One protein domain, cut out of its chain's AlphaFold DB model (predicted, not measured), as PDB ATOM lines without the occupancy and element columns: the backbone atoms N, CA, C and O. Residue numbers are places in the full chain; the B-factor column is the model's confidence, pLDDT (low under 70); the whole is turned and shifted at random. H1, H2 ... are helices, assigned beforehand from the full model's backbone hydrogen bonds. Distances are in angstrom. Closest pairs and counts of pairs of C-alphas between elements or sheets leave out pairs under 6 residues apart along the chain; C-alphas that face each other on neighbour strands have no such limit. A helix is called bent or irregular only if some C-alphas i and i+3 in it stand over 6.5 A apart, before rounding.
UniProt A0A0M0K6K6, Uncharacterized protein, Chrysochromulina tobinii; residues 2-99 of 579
ATOM      1  N   LYS A   2       6.083  -1.345 -25.150       33.22
ATOM      2  CA  LYS A   2       5.583  -2.498 -24.369       33.22
ATOM      3  C   LYS A   2       6.269  -3.778 -24.863       33.22
ATOM      4  O   LYS A   2       6.567  -3.905 -26.048       33.22
ATOM      5  N   VAL A   3       6.558  -4.684 -23.933       37.81
ATOM      6  CA  VAL A   3       7.458  -5.841 -24.077       37.81
ATOM      7  C   VAL A   3       6.835  -6.957 -24.914       37.81
ATOM      8  O   VAL A   3       6.316  -7.931 -24.381       37.81
ATOM      9  N   ALA A   4       6.894  -6.836 -26.236       37.34
ATOM     10  CA  ALA A   4       6.639  -7.964 -27.140       37.34
ATOM     11  C   ALA A   4       7.933  -8.520 -27.775       37.34
ATOM     12  O   ALA A   4       7.905  -9.550 -28.446       37.34
ATOM     13  N   SER A   5       9.088  -7.883 -27.535       41.06
ATOM     14  CA  SER A   5      10.333  -8.122 -28.279       41.06
ATOM     15  C   SER A   5      11.070  -9.432 -27.974       41.06
ATOM     16  O   SER A   5      11.948  -9.802 -28.746       41.06
ATOM     17  N   ASN A   6      10.743 -10.174 -26.909       37.12
ATOM     18  CA  ASN A   6      11.629 -11.253 -26.436       37.12
ATOM     19  C   ASN A   6      11.216 -12.698 -26.755       37.12
ATOM     20  O   ASN A   6      11.911 -13.626 -26.348       37.12
ATOM     21  N   ARG A   7      10.160 -12.943 -27.543       37.72
ATOM     22  CA  ARG A   7       9.783 -14.326 -27.913       37.72
ATOM     23  C   ARG A   7      10.496 -14.908 -29.141       37.72
ATOM     24  O   ARG A   7      10.417 -16.114 -29.340       37.72
ATOM     25  N   ARG A   8      11.219 -14.120 -29.948       36.84
ATOM     26  CA  ARG A   8      11.759 -14.595 -31.245       36.84
ATOM     27  C   ARG A   8      13.074 -15.398 -31.192       36.84
ATOM     28  O   ARG A   8      13.541 -15.805 -32.247       36.84
ATOM     29  N   ALA A   9      13.669 -15.678 -30.025       37.78
ATOM     30  CA  ALA A   9      14.975 -16.368 -29.977       37.78
ATOM     31  C   ALA A   9      15.198 -17.358 -28.816       37.78
ATOM     32  O   ALA A   9      16.339 -17.750 -28.582       37.78
ATOM     33  N   GLY A  10      14.158 -17.744 -28.063       39.31
ATOM     34  CA  GLY A  10      14.275 -18.765 -27.005       39.31
ATOM     35  C   GLY A  10      15.357 -18.507 -25.943       39.31
ATOM     36  O   GLY A  10      15.843 -19.459 -25.344       39.31
ATOM     37  N   LYS A  11      15.785 -17.248 -25.740       40.34
ATOM     38  CA  LYS A  11      16.993 -16.933 -24.954       40.34
ATOM     39  C   LYS A  11      16.811 -16.113 -23.681       40.34
ATOM     40  O   LYS A  11      17.799 -15.957 -22.979       40.34
ATOM     41  N   HIS A  12      15.619 -15.645 -23.314       42.78
ATOM     42  CA  HIS A  12      15.459 -14.954 -22.027       42.78
ATOM     43  C   HIS A  12      14.083 -15.181 -21.394       42.78
ATOM     44  O   HIS A  12      13.137 -14.447 -21.662       42.78
ATOM     45  N   ASP A  13      14.022 -16.122 -20.449       42.50
ATOM     46  CA  ASP A  13      12.891 -16.332 -19.527       42.50
ATOM     47  C   ASP A  13      12.733 -15.202 -18.476       42.50
ATOM     48  O   ASP A  13      11.945 -15.323 -17.543       42.50
ATOM     49  N   GLN A  14      13.473 -14.088 -18.599       43.44
ATOM     50  CA  GLN A  14      13.505 -12.991 -17.611       43.44
ATOM     51  C   GLN A  14      13.036 -11.621 -18.130       43.44
ATOM     52  O   GLN A  14      13.010 -10.657 -17.369       43.44
ATOM     53  N   ALA A  15      12.648 -11.490 -19.400       46.75
ATOM     54  CA  ALA A  15      12.268 -10.193 -19.955       46.75
ATOM     55  C   ALA A  15      10.793  -9.838 -19.691       46.75
ATOM     56  O   ALA A  15       9.952  -9.923 -20.586       46.75
ATOM     57  N   ASN A  16      10.479  -9.433 -18.461       51.31
ATOM     58  CA  ASN A  16       9.197  -8.812 -18.117       51.31
ATOM     59  C   ASN A  16       9.241  -7.275 -18.306       51.31
ATOM     60  O   ASN A  16      10.290  -6.698 -18.602       51.31
ATOM     61  N   GLU A  17       8.092  -6.601 -18.167       50.22
ATOM     62  CA  GLU A  17       7.963  -5.141 -18.360       50.22
ATOM     63  C   GLU A  17       8.919  -4.323 -17.482       50.22
ATOM     64  O   GLU A  17       9.478  -3.319 -17.925       50.22
ATOM     65  N   GLU A  18       9.155  -4.794 -16.263       51.69
ATOM     66  CA  GLU A  18      10.035  -4.158 -15.290       51.69
ATOM     67  C   GLU A  18      11.519  -4.296 -15.670       51.69
ATOM     68  O   GLU A  18      12.267  -3.321 -15.606       51.69
ATOM     69  N   TYR A  19      11.938  -5.470 -16.154       57.41
ATOM     70  CA  TYR A  19      13.299  -5.708 -16.636       57.41
ATOM     71  C   TYR A  19      13.645  -4.826 -17.841       57.41
ATOM     72  O   TYR A  19      14.714  -4.216 -17.860       57.41
ATOM     73  N   VAL A  20      12.732  -4.725 -18.816       56.31
ATOM     74  CA  VAL A  20      12.924  -3.901 -20.021       56.31
ATOM     75  C   VAL A  20      12.969  -2.416 -19.666       56.31
ATOM     76  O   VAL A  20      13.877  -1.728 -20.117       56.31
ATOM     77  N   ARG A  21      12.074  -1.922 -18.797       58.94
ATOM     78  CA  ARG A  21      12.139  -0.525 -18.322       58.94
ATOM     79  C   ARG A  21      13.446  -0.192 -17.603       58.94
ATOM     80  O   ARG A  21      13.867   0.954 -17.647       58.94
ATOM     81  N   LYS A  22      14.050  -1.166 -16.920       54.81
ATOM     82  CA  LYS A  22      15.238  -0.960 -16.083       54.81
ATOM     83  C   LYS A  22      16.569  -1.137 -16.826       54.81
ATOM     84  O   LYS A  22      17.565  -0.583 -16.377       54.81
ATOM     85  N   HIS A  23      16.609  -1.919 -17.907       53.88
ATOM     86  CA  HIS A  23      17.869  -2.290 -18.578       53.88
ATOM     87  C   HIS A  23      17.850  -2.157 -20.111       53.88
ATOM     88  O   HIS A  23      18.869  -2.412 -20.745       53.88
ATOM     89  N   GLN A  24      16.707  -1.828 -20.716       66.38
ATOM     90  CA  GLN A  24      16.520  -1.691 -22.167       66.38
ATOM     91  C   GLN A  24      15.624  -0.477 -22.465       66.38
ATOM     92  O   GLN A  24      14.596  -0.582 -23.144       66.38
ATOM     93  N   ASP A  25      15.988   0.669 -21.892       73.19
ATOM     94  CA  ASP A  25      15.337   1.946 -22.171       73.19
ATOM     95  C   ASP A  25      15.697   2.479 -23.575       73.19
ATOM     96  O   ASP A  25      16.349   1.812 -24.386       73.19
ATOM     97  N   LEU A  26      15.175   3.662 -23.913       74.88
ATOM     98  CA  LEU A  26      15.389   4.265 -25.229       74.88
ATOM     99  C   LEU A  26      16.870   4.582 -25.475       74.88
ATOM    100  O   LEU A  26      17.345   4.356 -26.587       74.88
ATOM    101  N   ASP A  27      17.591   5.045 -24.454       80.25
ATOM    102  CA  ASP A  27      19.004   5.414 -24.562       80.25
ATOM    103  C   ASP A  27      19.865   4.178 -24.823       80.25
ATOM    104  O   ASP A  27      20.648   4.159 -25.771       80.25
ATOM    105  N   TRP A  28      19.619   3.085 -24.091       83.56
ATOM    106  CA  TRP A  28      20.255   1.800 -24.375       83.56
ATOM    107  C   TRP A  28      19.984   1.331 -25.810       83.56
ATOM    108  O   TRP A  28      20.881   0.832 -26.495       83.56
ATOM    109  N   MET A  29      18.747   1.491 -26.295       78.69
ATOM    110  CA  MET A  29      18.397   1.094 -27.658       78.69
ATOM    111  C   MET A  29      19.121   1.952 -28.701       78.69
ATOM    112  O   MET A  29      19.643   1.398 -29.672       78.69
ATOM    113  N   ILE A  30      19.197   3.268 -28.499       82.31
ATOM    114  CA  ILE A  30      19.955   4.191 -29.355       82.31
ATOM    115  C   ILE A  30      21.437   3.799 -29.375       82.31
ATOM    116  O   ILE A  30      22.006   3.634 -30.458       82.31
ATOM    117  N   ASP A  31      22.035   3.545 -28.213       84.75
ATOM    118  CA  ASP A  31      23.433   3.125 -28.092       84.75
ATOM    119  C   ASP A  31      23.695   1.799 -28.815       84.75
ATOM    120  O   ASP A  31      24.656   1.677 -29.589       84.75
ATOM    121  N   SER A  32      22.792   0.824 -28.656       82.88
ATOM    122  CA  SER A  32      22.868  -0.476 -29.337       82.88
ATOM    123  C   SER A  32      22.789  -0.365 -30.867       82.88
ATOM    124  O   SER A  32      23.275  -1.238 -31.588       82.88
ATOM    125  N   LEU A  33      22.202   0.724 -31.376       86.00
ATOM    126  CA  LEU A  33      22.024   1.013 -32.800       86.00
ATOM    127  C   LEU A  33      22.999   2.079 -33.326       86.00
ATOM    128  O   LEU A  33      22.913   2.445 -34.503       86.00
ATOM    129  N   SER A  34      23.944   2.546 -32.507       87.25
ATOM    130  CA  SER A  34      24.845   3.667 -32.813       87.25
ATOM    131  C   SER A  34      25.566   3.532 -34.159       87.25
ATOM    132  O   SER A  34      25.614   4.483 -34.939       87.25
ATOM    133  N   ASP A  35      26.053   2.343 -34.512       84.50
ATOM    134  CA  ASP A  35      26.693   2.104 -35.811       84.50
ATOM    135  C   ASP A  35      25.718   2.214 -36.992       84.50
ATOM    136  O   ASP A  35      26.081   2.682 -38.074       84.50
ATOM    137  N   ALA A  36      24.467   1.782 -36.817       83.19
ATOM    138  CA  ALA A  36      23.436   1.909 -37.843       83.19
ATOM    139  C   ALA A  36      22.979   3.365 -38.017       83.19
ATOM    140  O   ALA A  36      22.683   3.780 -39.143       83.19
ATOM    141  N   ILE A  37      22.958   4.130 -36.924       87.50
ATOM    142  CA  ILE A  37      22.679   5.570 -36.917       87.50
ATOM    143  C   ILE A  37      23.801   6.309 -37.652       87.50
ATOM    144  O   ILE A  37      23.522   6.994 -38.633       87.50
ATOM    145  N   LYS A  38      25.072   6.059 -37.304       87.62
ATOM    146  CA  LYS A  38      26.242   6.639 -37.995       87.62
ATOM    147  C   LYS A  38      26.215   6.394 -39.503       87.62
ATOM    148  O   LYS A  38      26.479   7.308 -40.279       87.62
ATOM    149  N   ARG A  39      25.861   5.177 -39.941       83.62
ATOM    150  CA  ARG A  39      25.733   4.855 -41.376       83.62
ATOM    151  C   ARG A  39      24.619   5.633 -42.074       83.62
ATOM    152  O   ARG A  39      24.795   5.987 -43.233       83.62
ATOM    153  N   ALA A  40      23.492   5.877 -41.404       85.69
ATOM    154  CA  ALA A  40      22.423   6.707 -41.960       85.69
ATOM    155  C   ALA A  40      22.873   8.173 -42.060       85.69
ATOM    156  O   ALA A  40      22.721   8.797 -43.105       85.69
ATOM    157  N   THR A  41      23.515   8.707 -41.020       88.19
ATOM    158  CA  THR A  41      24.036  10.082 -41.035       88.19
ATOM    159  C   THR A  41      25.096  10.293 -42.116       88.19
ATOM    160  O   THR A  41      25.097  11.324 -42.780       88.19
ATOM    161  N   ALA A  42      25.936   9.290 -42.383       86.38
ATOM    162  CA  ALA A  42      26.951   9.345 -43.437       86.38
ATOM    163  C   ALA A  42      26.388   9.483 -44.868       86.38
ATOM    164  O   ALA A  42      27.141   9.828 -45.774       86.38
ATOM    165  N   ILE A  43      25.097   9.206 -45.083       82.56
ATOM    166  CA  ILE A  43      24.417   9.390 -46.377       82.56
ATOM    167  C   ILE A  43      23.380  10.528 -46.338       82.56
ATOM    168  O   ILE A  43      22.438  10.526 -47.126       82.56
ATOM    169  N   GLY A  44      23.527  11.467 -45.395       84.75
ATOM    170  CA  GLY A  44      22.737  12.700 -45.349       84.75
ATOM    171  C   GLY A  44      21.508  12.671 -44.437       84.75
ATOM    172  O   GLY A  44      20.668  13.558 -44.539       84.75
ATOM    173  N   TRP A  45      21.358  11.682 -43.545       86.50
ATOM    174  CA  TRP A  45      20.276  11.725 -42.549       86.50
ATOM    175  C   TRP A  45      20.633  12.645 -41.369       86.50
ATOM    176  O   TRP A  45      21.654  12.411 -40.712       86.50
ATOM    177  N   PRO A  46      19.778  13.618 -40.998       89.19
ATOM    178  CA  PRO A  46      19.943  14.364 -39.752       89.19
ATOM    179  C   PRO A  46      19.964  13.425 -38.538       89.19
ATOM    180  O   PRO A  46      19.190  12.468 -38.490       89.19
ATOM    181  N   GLY A  47      20.811  13.700 -37.538       86.75
ATOM    182  CA  GLY A  47      21.061  12.789 -36.407       86.75
ATOM    183  C   GLY A  47      19.787  12.298 -35.706       86.75
ATOM    184  O   GLY A  47      19.556  11.095 -35.619       86.75
ATOM    185  N   LYS A  48      18.892  13.217 -35.322       86.62
ATOM    186  CA  LYS A  48      17.611  12.878 -34.676       86.62
ATOM    187  C   LYS A  48      16.661  12.079 -35.574       86.62
ATOM    188  O   LYS A  48      15.970  11.178 -35.100       86.62
ATOM    189  N   ARG A  49      16.654  12.352 -36.885       89.06
ATOM    190  CA  ARG A  49      15.861  11.578 -37.856       89.06
ATOM    191  C   ARG A  49      16.432  10.173 -38.034       89.06
ATOM    192  O   ARG A  49      15.664   9.217 -38.092       89.06
ATOM    193  N   ALA A  50      17.759  10.035 -38.061       88.94
ATOM    194  CA  ALA A  50      18.442   8.746 -38.111       88.94
ATOM    195  C   ALA A  50      18.173   7.903 -36.853       88.94
ATOM    196  O   ALA A  50      17.881   6.716 -36.983       88.94
ATOM    197  N   GLU A  51      18.220   8.505 -35.660       90.00
ATOM    198  CA  GLU A  51      17.844   7.859 -34.391       90.00
ATOM    199  C   GLU A  51      16.409   7.323 -34.452       90.00
ATOM    200  O   GLU A  51      16.189   6.116 -34.330       90.00
ATOM    201  N   CYS A  52      15.445   8.209 -34.723       88.81
ATOM    202  CA  CYS A  52      14.027   7.865 -34.810       88.81
ATOM    203  C   CYS A  52      13.779   6.744 -35.831       88.81
ATOM    204  O   CYS A  52      13.174   5.720 -35.507       88.81
ATOM    205  N   PHE A  53      14.330   6.884 -37.041       91.62
ATOM    206  CA  PHE A  53      14.213   5.871 -38.080       91.62
ATOM    207  C   PHE A  53      14.796   4.525 -37.638       91.62
ATOM    208  O   PHE A  53      14.134   3.502 -37.795       91.62
ATOM    209  N   ARG A  54      16.013   4.477 -37.080       89.81
ATOM    210  CA  ARG A  54      16.668   3.208 -36.707       89.81
ATOM    211  C   ARG A  54      15.977   2.501 -35.547       89.81
ATOM    212  O   ARG A  54      15.885   1.277 -35.577       89.81
ATOM    213  N   VAL A  55      15.463   3.250 -34.575       87.44
ATOM    214  CA  VAL A  55      14.679   2.690 -33.466       87.44
ATOM    215  C   VAL A  55      13.376   2.084 -33.988       87.44
ATOM    216  O   VAL A  55      13.077   0.925 -33.705       87.44
ATOM    217  N   LEU A  56      12.621   2.829 -34.799       89.12
ATOM    218  CA  LEU A  56      11.298   2.400 -35.265       89.12
ATOM    219  C   LEU A  56      11.353   1.352 -36.390       89.12
ATOM    220  O   LEU A  56      10.451   0.527 -36.499       89.12
ATOM    221  N   SER A  57      12.425   1.336 -37.188       87.06
ATOM    222  CA  SER A  57      12.677   0.311 -38.216       87.06
ATOM    223  C   SER A  57      13.346  -0.956 -37.680       87.06
ATOM    224  O   SER A  57      13.518  -1.917 -38.433       87.06
ATOM    225  N   ASN A  58      13.714  -0.998 -36.392       85.75
ATOM    226  CA  ASN A  58      14.238  -2.208 -35.768       85.75
ATOM    227  C   ASN A  58      13.230  -3.361 -35.957       85.75
ATOM    228  O   ASN A  58      12.052  -3.160 -35.659       85.75
ATOM    229  N   PRO A  59      13.645  -4.567 -36.394       79.12
ATOM    230  CA  PRO A  59      12.715  -5.659 -36.694       79.12
ATOM    231  C   PRO A  59      11.730  -5.992 -35.565       79.12
ATOM    232  O   PRO A  59      10.566  -6.284 -35.834       79.12
ATOM    233  N   ALA A  60      12.162  -5.904 -34.302       75.38
ATOM    234  CA  ALA A  60      11.294  -6.165 -33.156       75.38
ATOM    235  C   ALA A  60      10.236  -5.067 -32.959       75.38
ATOM    236  O   ALA A  60       9.098  -5.371 -32.613       75.38
ATOM    237  N   VAL A  61      10.595  -3.800 -33.193       81.81
ATOM    238  CA  VAL A  61       9.679  -2.655 -33.068       81.81
ATOM    239  C   VAL A  61       8.747  -2.587 -34.275       81.81
ATOM    240  O   VAL A  61       7.534  -2.520 -34.104       81.81
ATOM    241  N   ASN A  62       9.291  -2.700 -35.486       82.94
ATOM    242  CA  ASN A  62       8.529  -2.703 -36.732       82.94
ATOM    243  C   ASN A  62       7.483  -3.832 -36.765       82.94
ATOM    244  O   ASN A  62       6.368  -3.612 -37.220       82.94
ATOM    245  N   GLY A  63       7.791  -5.017 -36.221       81.56
ATOM    246  CA  GLY A  63       6.808  -6.101 -36.094       81.56
ATOM    247  C   GLY A  63       5.606  -5.738 -35.209       81.56
ATOM    248  O   GLY A  63       4.470  -6.085 -35.536       81.56
ATOM    249  N   ILE A  64       5.832  -4.987 -34.124       82.56
ATOM    250  CA  ILE A  64       4.761  -4.486 -33.243       82.56
ATOM    251  C   ILE A  64       3.924  -3.433 -33.972       82.56
ATOM    252  O   ILE A  64       2.700  -3.524 -33.957       82.56
ATOM    253  N   LEU A  65       4.576  -2.471 -34.638       83.88
ATOM    254  CA  LEU A  65       3.889  -1.442 -35.425       83.88
ATOM    255  C   LEU A  65       3.042  -2.068 -36.538       83.88
ATOM    256  O   LEU A  65       1.879  -1.714 -36.681       83.88
ATOM    257  N   SER A  66       3.596  -3.049 -37.257       82.81
ATOM    258  CA  SER A  66       2.894  -3.790 -38.310       82.81
ATOM    259  C   SER A  66       1.657  -4.501 -37.782       82.81
ATOM    260  O   SER A  66       0.585  -4.383 -38.367       82.81
ATOM    261  N   THR A  67       1.782  -5.186 -36.640       81.62
ATOM    262  CA  THR A  67       0.655  -5.891 -36.013       81.62
ATOM    263  C   THR A  67      -0.443  -4.913 -35.611       81.62
ATOM    264  O   THR A  67      -1.603  -5.135 -35.943       81.62
ATOM    265  N   ALA A  68      -0.075  -3.815 -34.945       78.56
ATOM    266  CA  ALA A  68      -1.023  -2.795 -34.518       78.56
ATOM    267  C   ALA A  68      -1.721  -2.127 -35.711       78.56
ATOM    268  O   ALA A  68      -2.931  -1.927 -35.685       78.56
ATOM    269  N   LEU A  69      -0.976  -1.833 -36.780       78.81
ATOM    270  CA  LEU A  69      -1.528  -1.232 -37.988       78.81
ATOM    271  C   LEU A  69      -2.483  -2.191 -38.710       78.81
ATOM    272  O   LEU A  69      -3.575  -1.783 -39.096       78.81
ATOM    273  N   ALA A  70      -2.120  -3.472 -38.819       75.38
ATOM    274  CA  ALA A  70      -2.968  -4.505 -39.409       75.38
ATOM    275  C   ALA A  70      -4.254  -4.762 -38.602       75.38
ATOM    276  O   ALA A  70      -5.285  -5.088 -39.184       75.38
ATOM    277  N   SER A  71      -4.217  -4.603 -37.274       74.81
ATOM    278  CA  SER A  71      -5.389  -4.760 -36.404       74.81
ATOM    279  C   SER A  71      -6.162  -3.461 -36.154       74.81
ATOM    280  O   SER A  71      -7.081  -3.466 -35.335       74.81
ATOM    281  N   HIS A  72      -5.786  -2.353 -36.804       73.62
ATOM    282  CA  HIS A  72      -6.319  -1.011 -36.540       73.62
ATOM    283  C   HIS A  72      -6.263  -0.604 -35.049       73.62
ATOM    284  O   HIS A  72      -7.147   0.090 -34.548       73.62
ATOM    285  N   ASP A  73      -5.225  -1.037 -34.325       70.81
ATOM    286  CA  ASP A  73      -4.995  -0.680 -32.924       70.81
ATOM    287  C   ASP A  73      -4.310   0.701 -32.835       70.81
ATOM    288  O   ASP A  73      -3.175   0.866 -33.302       70.81
ATOM    289  N   PRO A  74      -4.948   1.710 -32.208       71.00
ATOM    290  CA  PRO A  74      -4.399   3.061 -32.129       71.00
ATOM    291  C   PRO A  74      -3.195   3.190 -31.183       71.00
ATOM    292  O   PRO A  74      -2.566   4.250 -31.167       71.00
ATOM    293  N   SER A  75      -2.844   2.150 -30.412       71.31
ATOM    294  CA  SER A  75      -1.810   2.177 -29.362       71.31
ATOM    295  C   SER A  75      -0.425   2.645 -29.832       71.31
ATOM    296  O   SER A  75       0.382   3.084 -29.012       71.31
ATOM    297  N   TYR A  76      -0.141   2.563 -31.135       79.81
ATOM    298  CA  TYR A  76       1.140   2.959 -31.733       79.81
ATOM    299  C   TYR A  76       0.992   3.928 -32.912       79.81
ATOM    300  O   TYR A  76       1.902   4.049 -33.739       79.81
ATOM    301  N   SER A  77      -0.136   4.639 -32.997       72.69
ATOM    302  CA  SER A  77      -0.405   5.621 -34.056       72.69
ATOM    303  C   SER A  77       0.679   6.702 -34.123       72.69
ATOM    304  O   SER A  77       1.234   6.941 -35.193       72.69
ATOM    305  N   ALA A  78       1.078   7.265 -32.978       72.56
ATOM    306  CA  ALA A  78       2.132   8.277 -32.895       72.56
ATOM    307  C   ALA A  78       3.494   7.759 -33.390       72.56
ATOM    308  O   ALA A  78       4.187   8.449 -34.130       72.56
ATOM    309  N   SER A  79       3.873   6.527 -33.033       82.75
ATOM    310  CA  SER A  79       5.124   5.913 -33.504       82.75
ATOM    311  C   SER A  79       5.082   5.606 -35.001       82.75
ATOM    312  O   SER A  79       6.060   5.839 -35.704       82.75
ATOM    313  N   THR A  80       3.943   5.130 -35.505       82.06
ATOM    314  CA  THR A  80       3.744   4.875 -36.939       82.06
ATOM    315  C   THR A  80       3.822   6.177 -37.734       82.06
ATOM    316  O   THR A  80       4.519   6.245 -38.744       82.06
ATOM    317  N   HIS A  81       3.186   7.237 -37.232       79.25
ATOM    318  CA  HIS A  81       3.234   8.574 -37.817       79.25
ATOM    319  C   HIS A  81       4.652   9.159 -37.791       79.25
ATOM    320  O   HIS A  81       5.129   9.663 -38.802       79.25
ATOM    321  N   ALA A  82       5.371   9.025 -36.671       82.50
ATOM    322  CA  ALA A  82       6.760   9.466 -36.557       82.50
ATOM    323  C   ALA A  82       7.676   8.755 -37.565       82.50
ATOM    324  O   ALA A  82       8.461   9.419 -38.242       82.50
ATOM    325  N   LEU A  83       7.545   7.429 -37.716       87.12
ATOM    326  CA  LEU A  83       8.291   6.656 -38.715       87.12
ATOM    327  C   LEU A  83       7.992   7.144 -40.139       87.12
ATOM    328  O   LEU A  83       8.913   7.339 -40.932       87.12
ATOM    329  N   PHE A  84       6.718   7.366 -40.456       86.06
ATOM    330  CA  PHE A  84       6.304   7.866 -41.765       86.06
ATOM    331  C   PHE A  84       6.888   9.260 -42.045       86.06
ATOM    332  O   PHE A  84       7.472   9.490 -43.106       86.06
ATOM    333  N   ASN A  85       6.808  10.165 -41.066       84.19
ATOM    334  CA  ASN A  85       7.320  11.529 -41.172       84.19
ATOM    335  C   ASN A  85       8.828  11.571 -41.408       84.19
ATOM    336  O   ASN A  85       9.275  12.310 -42.280       84.19
ATOM    337  N   VAL A  86       9.628  10.777 -40.684       90.12
ATOM    338  CA  VAL A  86      11.089  10.797 -40.887       90.12
ATOM    339  C   VAL A  86      11.494  10.246 -42.254       90.12
ATOM    340  O   VAL A  86      12.426  10.770 -42.860       90.12
ATOM    341  N   ILE A  87      10.774   9.243 -42.773       90.56
ATOM    342  CA  ILE A  87      10.988   8.704 -44.125       90.56
ATOM    343  C   ILE A  87      10.650   9.770 -45.170       90.56
ATOM    344  O   ILE A  87      11.463  10.057 -46.048       90.56
ATOM    345  N   HIS A  88       9.480  10.400 -45.050       86.69
ATOM    346  CA  HIS A  88       9.045  11.426 -45.991       86.69
ATOM    347  C   HIS A  88       9.949  12.666 -45.950       86.69
ATOM    348  O   HIS A  88      10.334  13.189 -46.992       86.69
ATOM    349  N   ALA A  89      10.347  13.122 -44.762       86.06
ATOM    350  CA  ALA A  89      11.255  14.254 -44.615       86.06
ATOM    351  C   ALA A  89      12.624  13.968 -45.250       86.06
ATOM    352  O   ALA A  89      13.176  14.831 -45.929       86.06
ATOM    353  N   GLN A  90      13.154  12.747 -45.095       89.38
ATOM    354  CA  GLN A  90      14.397  12.367 -45.766       89.38
ATOM    355  C   GLN A  90      14.249  12.362 -47.290       89.38
ATOM    356  O   GLN A  90      15.156  12.811 -47.990       89.38
ATOM    357  N   ARG A  91      13.115  11.883 -47.814       87.38
ATOM    358  CA  ARG A  91      12.817  11.951 -49.251       87.38
ATOM    359  C   ARG A  91      12.887  13.390 -49.757       87.38
ATOM    360  O   ARG A  91      13.537  13.652 -50.766       87.38
ATOM    361  N   SER A  92      12.238  14.317 -49.050       83.81
ATOM    362  CA  SER A  92      12.258  15.742 -49.388       83.81
ATOM    363  C   SER A  92      13.683  16.294 -49.410       83.81
ATOM    364  O   SER A  92      14.044  16.967 -50.371       83.81
ATOM    365  N   THR A  93      14.516  15.941 -48.425       84.94
ATOM    366  CA  THR A  93      15.942  16.303 -48.410       84.94
ATOM    367  C   THR A  93      16.686  15.743 -49.626       84.94
ATOM    368  O   THR A  93      17.328  16.503 -50.343       84.94
ATOM    369  N   GLN A  94      16.546  14.448 -49.933       84.12
ATOM    370  CA  GLN A  94      17.204  13.820 -51.090       84.12
ATOM    371  C   GLN A  94      16.808  14.486 -52.418       84.12
ATOM    372  O   GLN A  94      17.653  14.690 -53.288       84.12
ATOM    373  N   ARG A  95      15.537  14.881 -52.566       81.62
ATOM    374  CA  ARG A  95      15.067  15.615 -53.751       81.62
ATOM    375  C   ARG A  95      15.635  17.029 -53.829       81.62
ATOM    376  O   ARG A  95      16.081  17.430 -54.898       81.62
ATOM    377  N   GLN A  96      15.628  17.777 -52.725       82.44
ATOM    378  CA  GLN A  96      16.180  19.139 -52.673       82.44
ATOM    379  C   GLN A  96      17.680  19.163 -52.988       82.44
ATOM    380  O   GLN A  96      18.156  20.086 -53.641       82.44
ATOM    381  N   GLU A  97      18.407  18.124 -52.579       85.62
ATOM    382  CA  GLU A  97      19.826  17.951 -52.897       85.62
ATOM    383  C   GLU A  97      20.075  17.401 -54.318       85.62
ATOM    384  O   GLU A  97      21.225  17.199 -54.705       85.62
ATOM    385  N   GLY A  98      19.025  17.165 -55.115       84.12
ATOM    386  CA  GLY A  98      19.140  16.763 -56.519       84.12
ATOM    387  C   GLY A  98      19.611  15.322 -56.733       84.12
ATOM    388  O   GLY A  98      20.280  15.039 -57.728       84.12
ATOM    389  N   TYR A  99      19.300  14.406 -55.810       85.00
ATOM    390  CA  TYR A  99      19.668  12.996 -55.963       85.00
ATOM    391  C   TYR A  99      18.936  12.382 -57.166       85.00
ATOM    392  O   TYR A  99      17.766  12.702 -57.400       85.00
TER     393      TYR A  99
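What this domain is: This is residues 2 to 99 of the 579 residues of an uncharacterized protein of Chrysochromulina tobinii (UniProt A0A0M0K6K6). A short helix, H4, lies in the middle between H3 on one side and the long helix H6 on the other, and H5 meets the beginning of H6 at a corner. The loop of residues 2 to 16 and the small helix H1 lie at one end of the long axis, and the last residues, after H6, lie at the other. The printed part has 98 residues with six named helices, H1 to H6 in that order along the chain, and no named strand; its class is all helix. It is only just loose, close to compact, with a radius of gyration of the C-alphas of 15.2 A, and it is elongated, spanning 50 by 32 by 20 A.

How they stand to each other: Residues 2 to 16 hold no named element. H1, residues 17 to 23, touches no helix; it and H2, residues 26 to 32, meet only through their link. H2 and H3, residues 34 to 41, also meet only through their link. H4, residues 47 to 56, is the hub, touching three helices. H2 and H4 only just touch, with 3 pairs of C-alphas within 8 A, the closest being those of Ile 30 and Glu 51 at 6.6 A; their lines are about perpendicular at 86 degrees. H3 touches H4 at a steep tilt of 59 degrees, opposite ways, with the closest C-alphas, of Ile 37 and Ala 50, 5.4 A apart. H5, residues 59 to 70, is close to H4 but not clearly touching; their closest C-alphas, of Leu 56 and Asn 62, are 6.0 A apart. H6, residues 74 to 96, touches H4 with residues 79 to 87 alone, at a steep tilt of 44 degrees, opposite ways; the closest C-alphas, of Arg 49 and Val 86, are 5.7 A apart. Residues 65 to 69 of H5 alone touch residues 74 to 80 of H6, the closest C-alphas being those of Leu 65 and Tyr 76 at 6.4 A. The helix packing is mostly crossed, with no touching pair at a shallow tilt. H3 and H6 are apart. Every O i to N i+4 pair is within hydrogen-bond range in H1, H2, H3 and H4, against 7 of 8 in H5 and 17 of 19 in H6.

Where its parts are: H1 begins at C-alpha 17, (7.963, -5.141, -18.360). H4 is 14.3 A from first to last C-alpha, H5 16.0 A and H6 33.2 A. H6 is irregular, with C-alphas 75 and 78 8.1 A apart, and ends at C-alpha 96, (16.180, 19.139, -52.673).

The domain as a whole: The two C-alphas farthest apart, of Asp 13 and Gly 98, are 50.0 A apart. The printed part has no cut, and the five links between helices are tight. Its mean pLDDT is 74.5, and residues 2 to 24 are under 70.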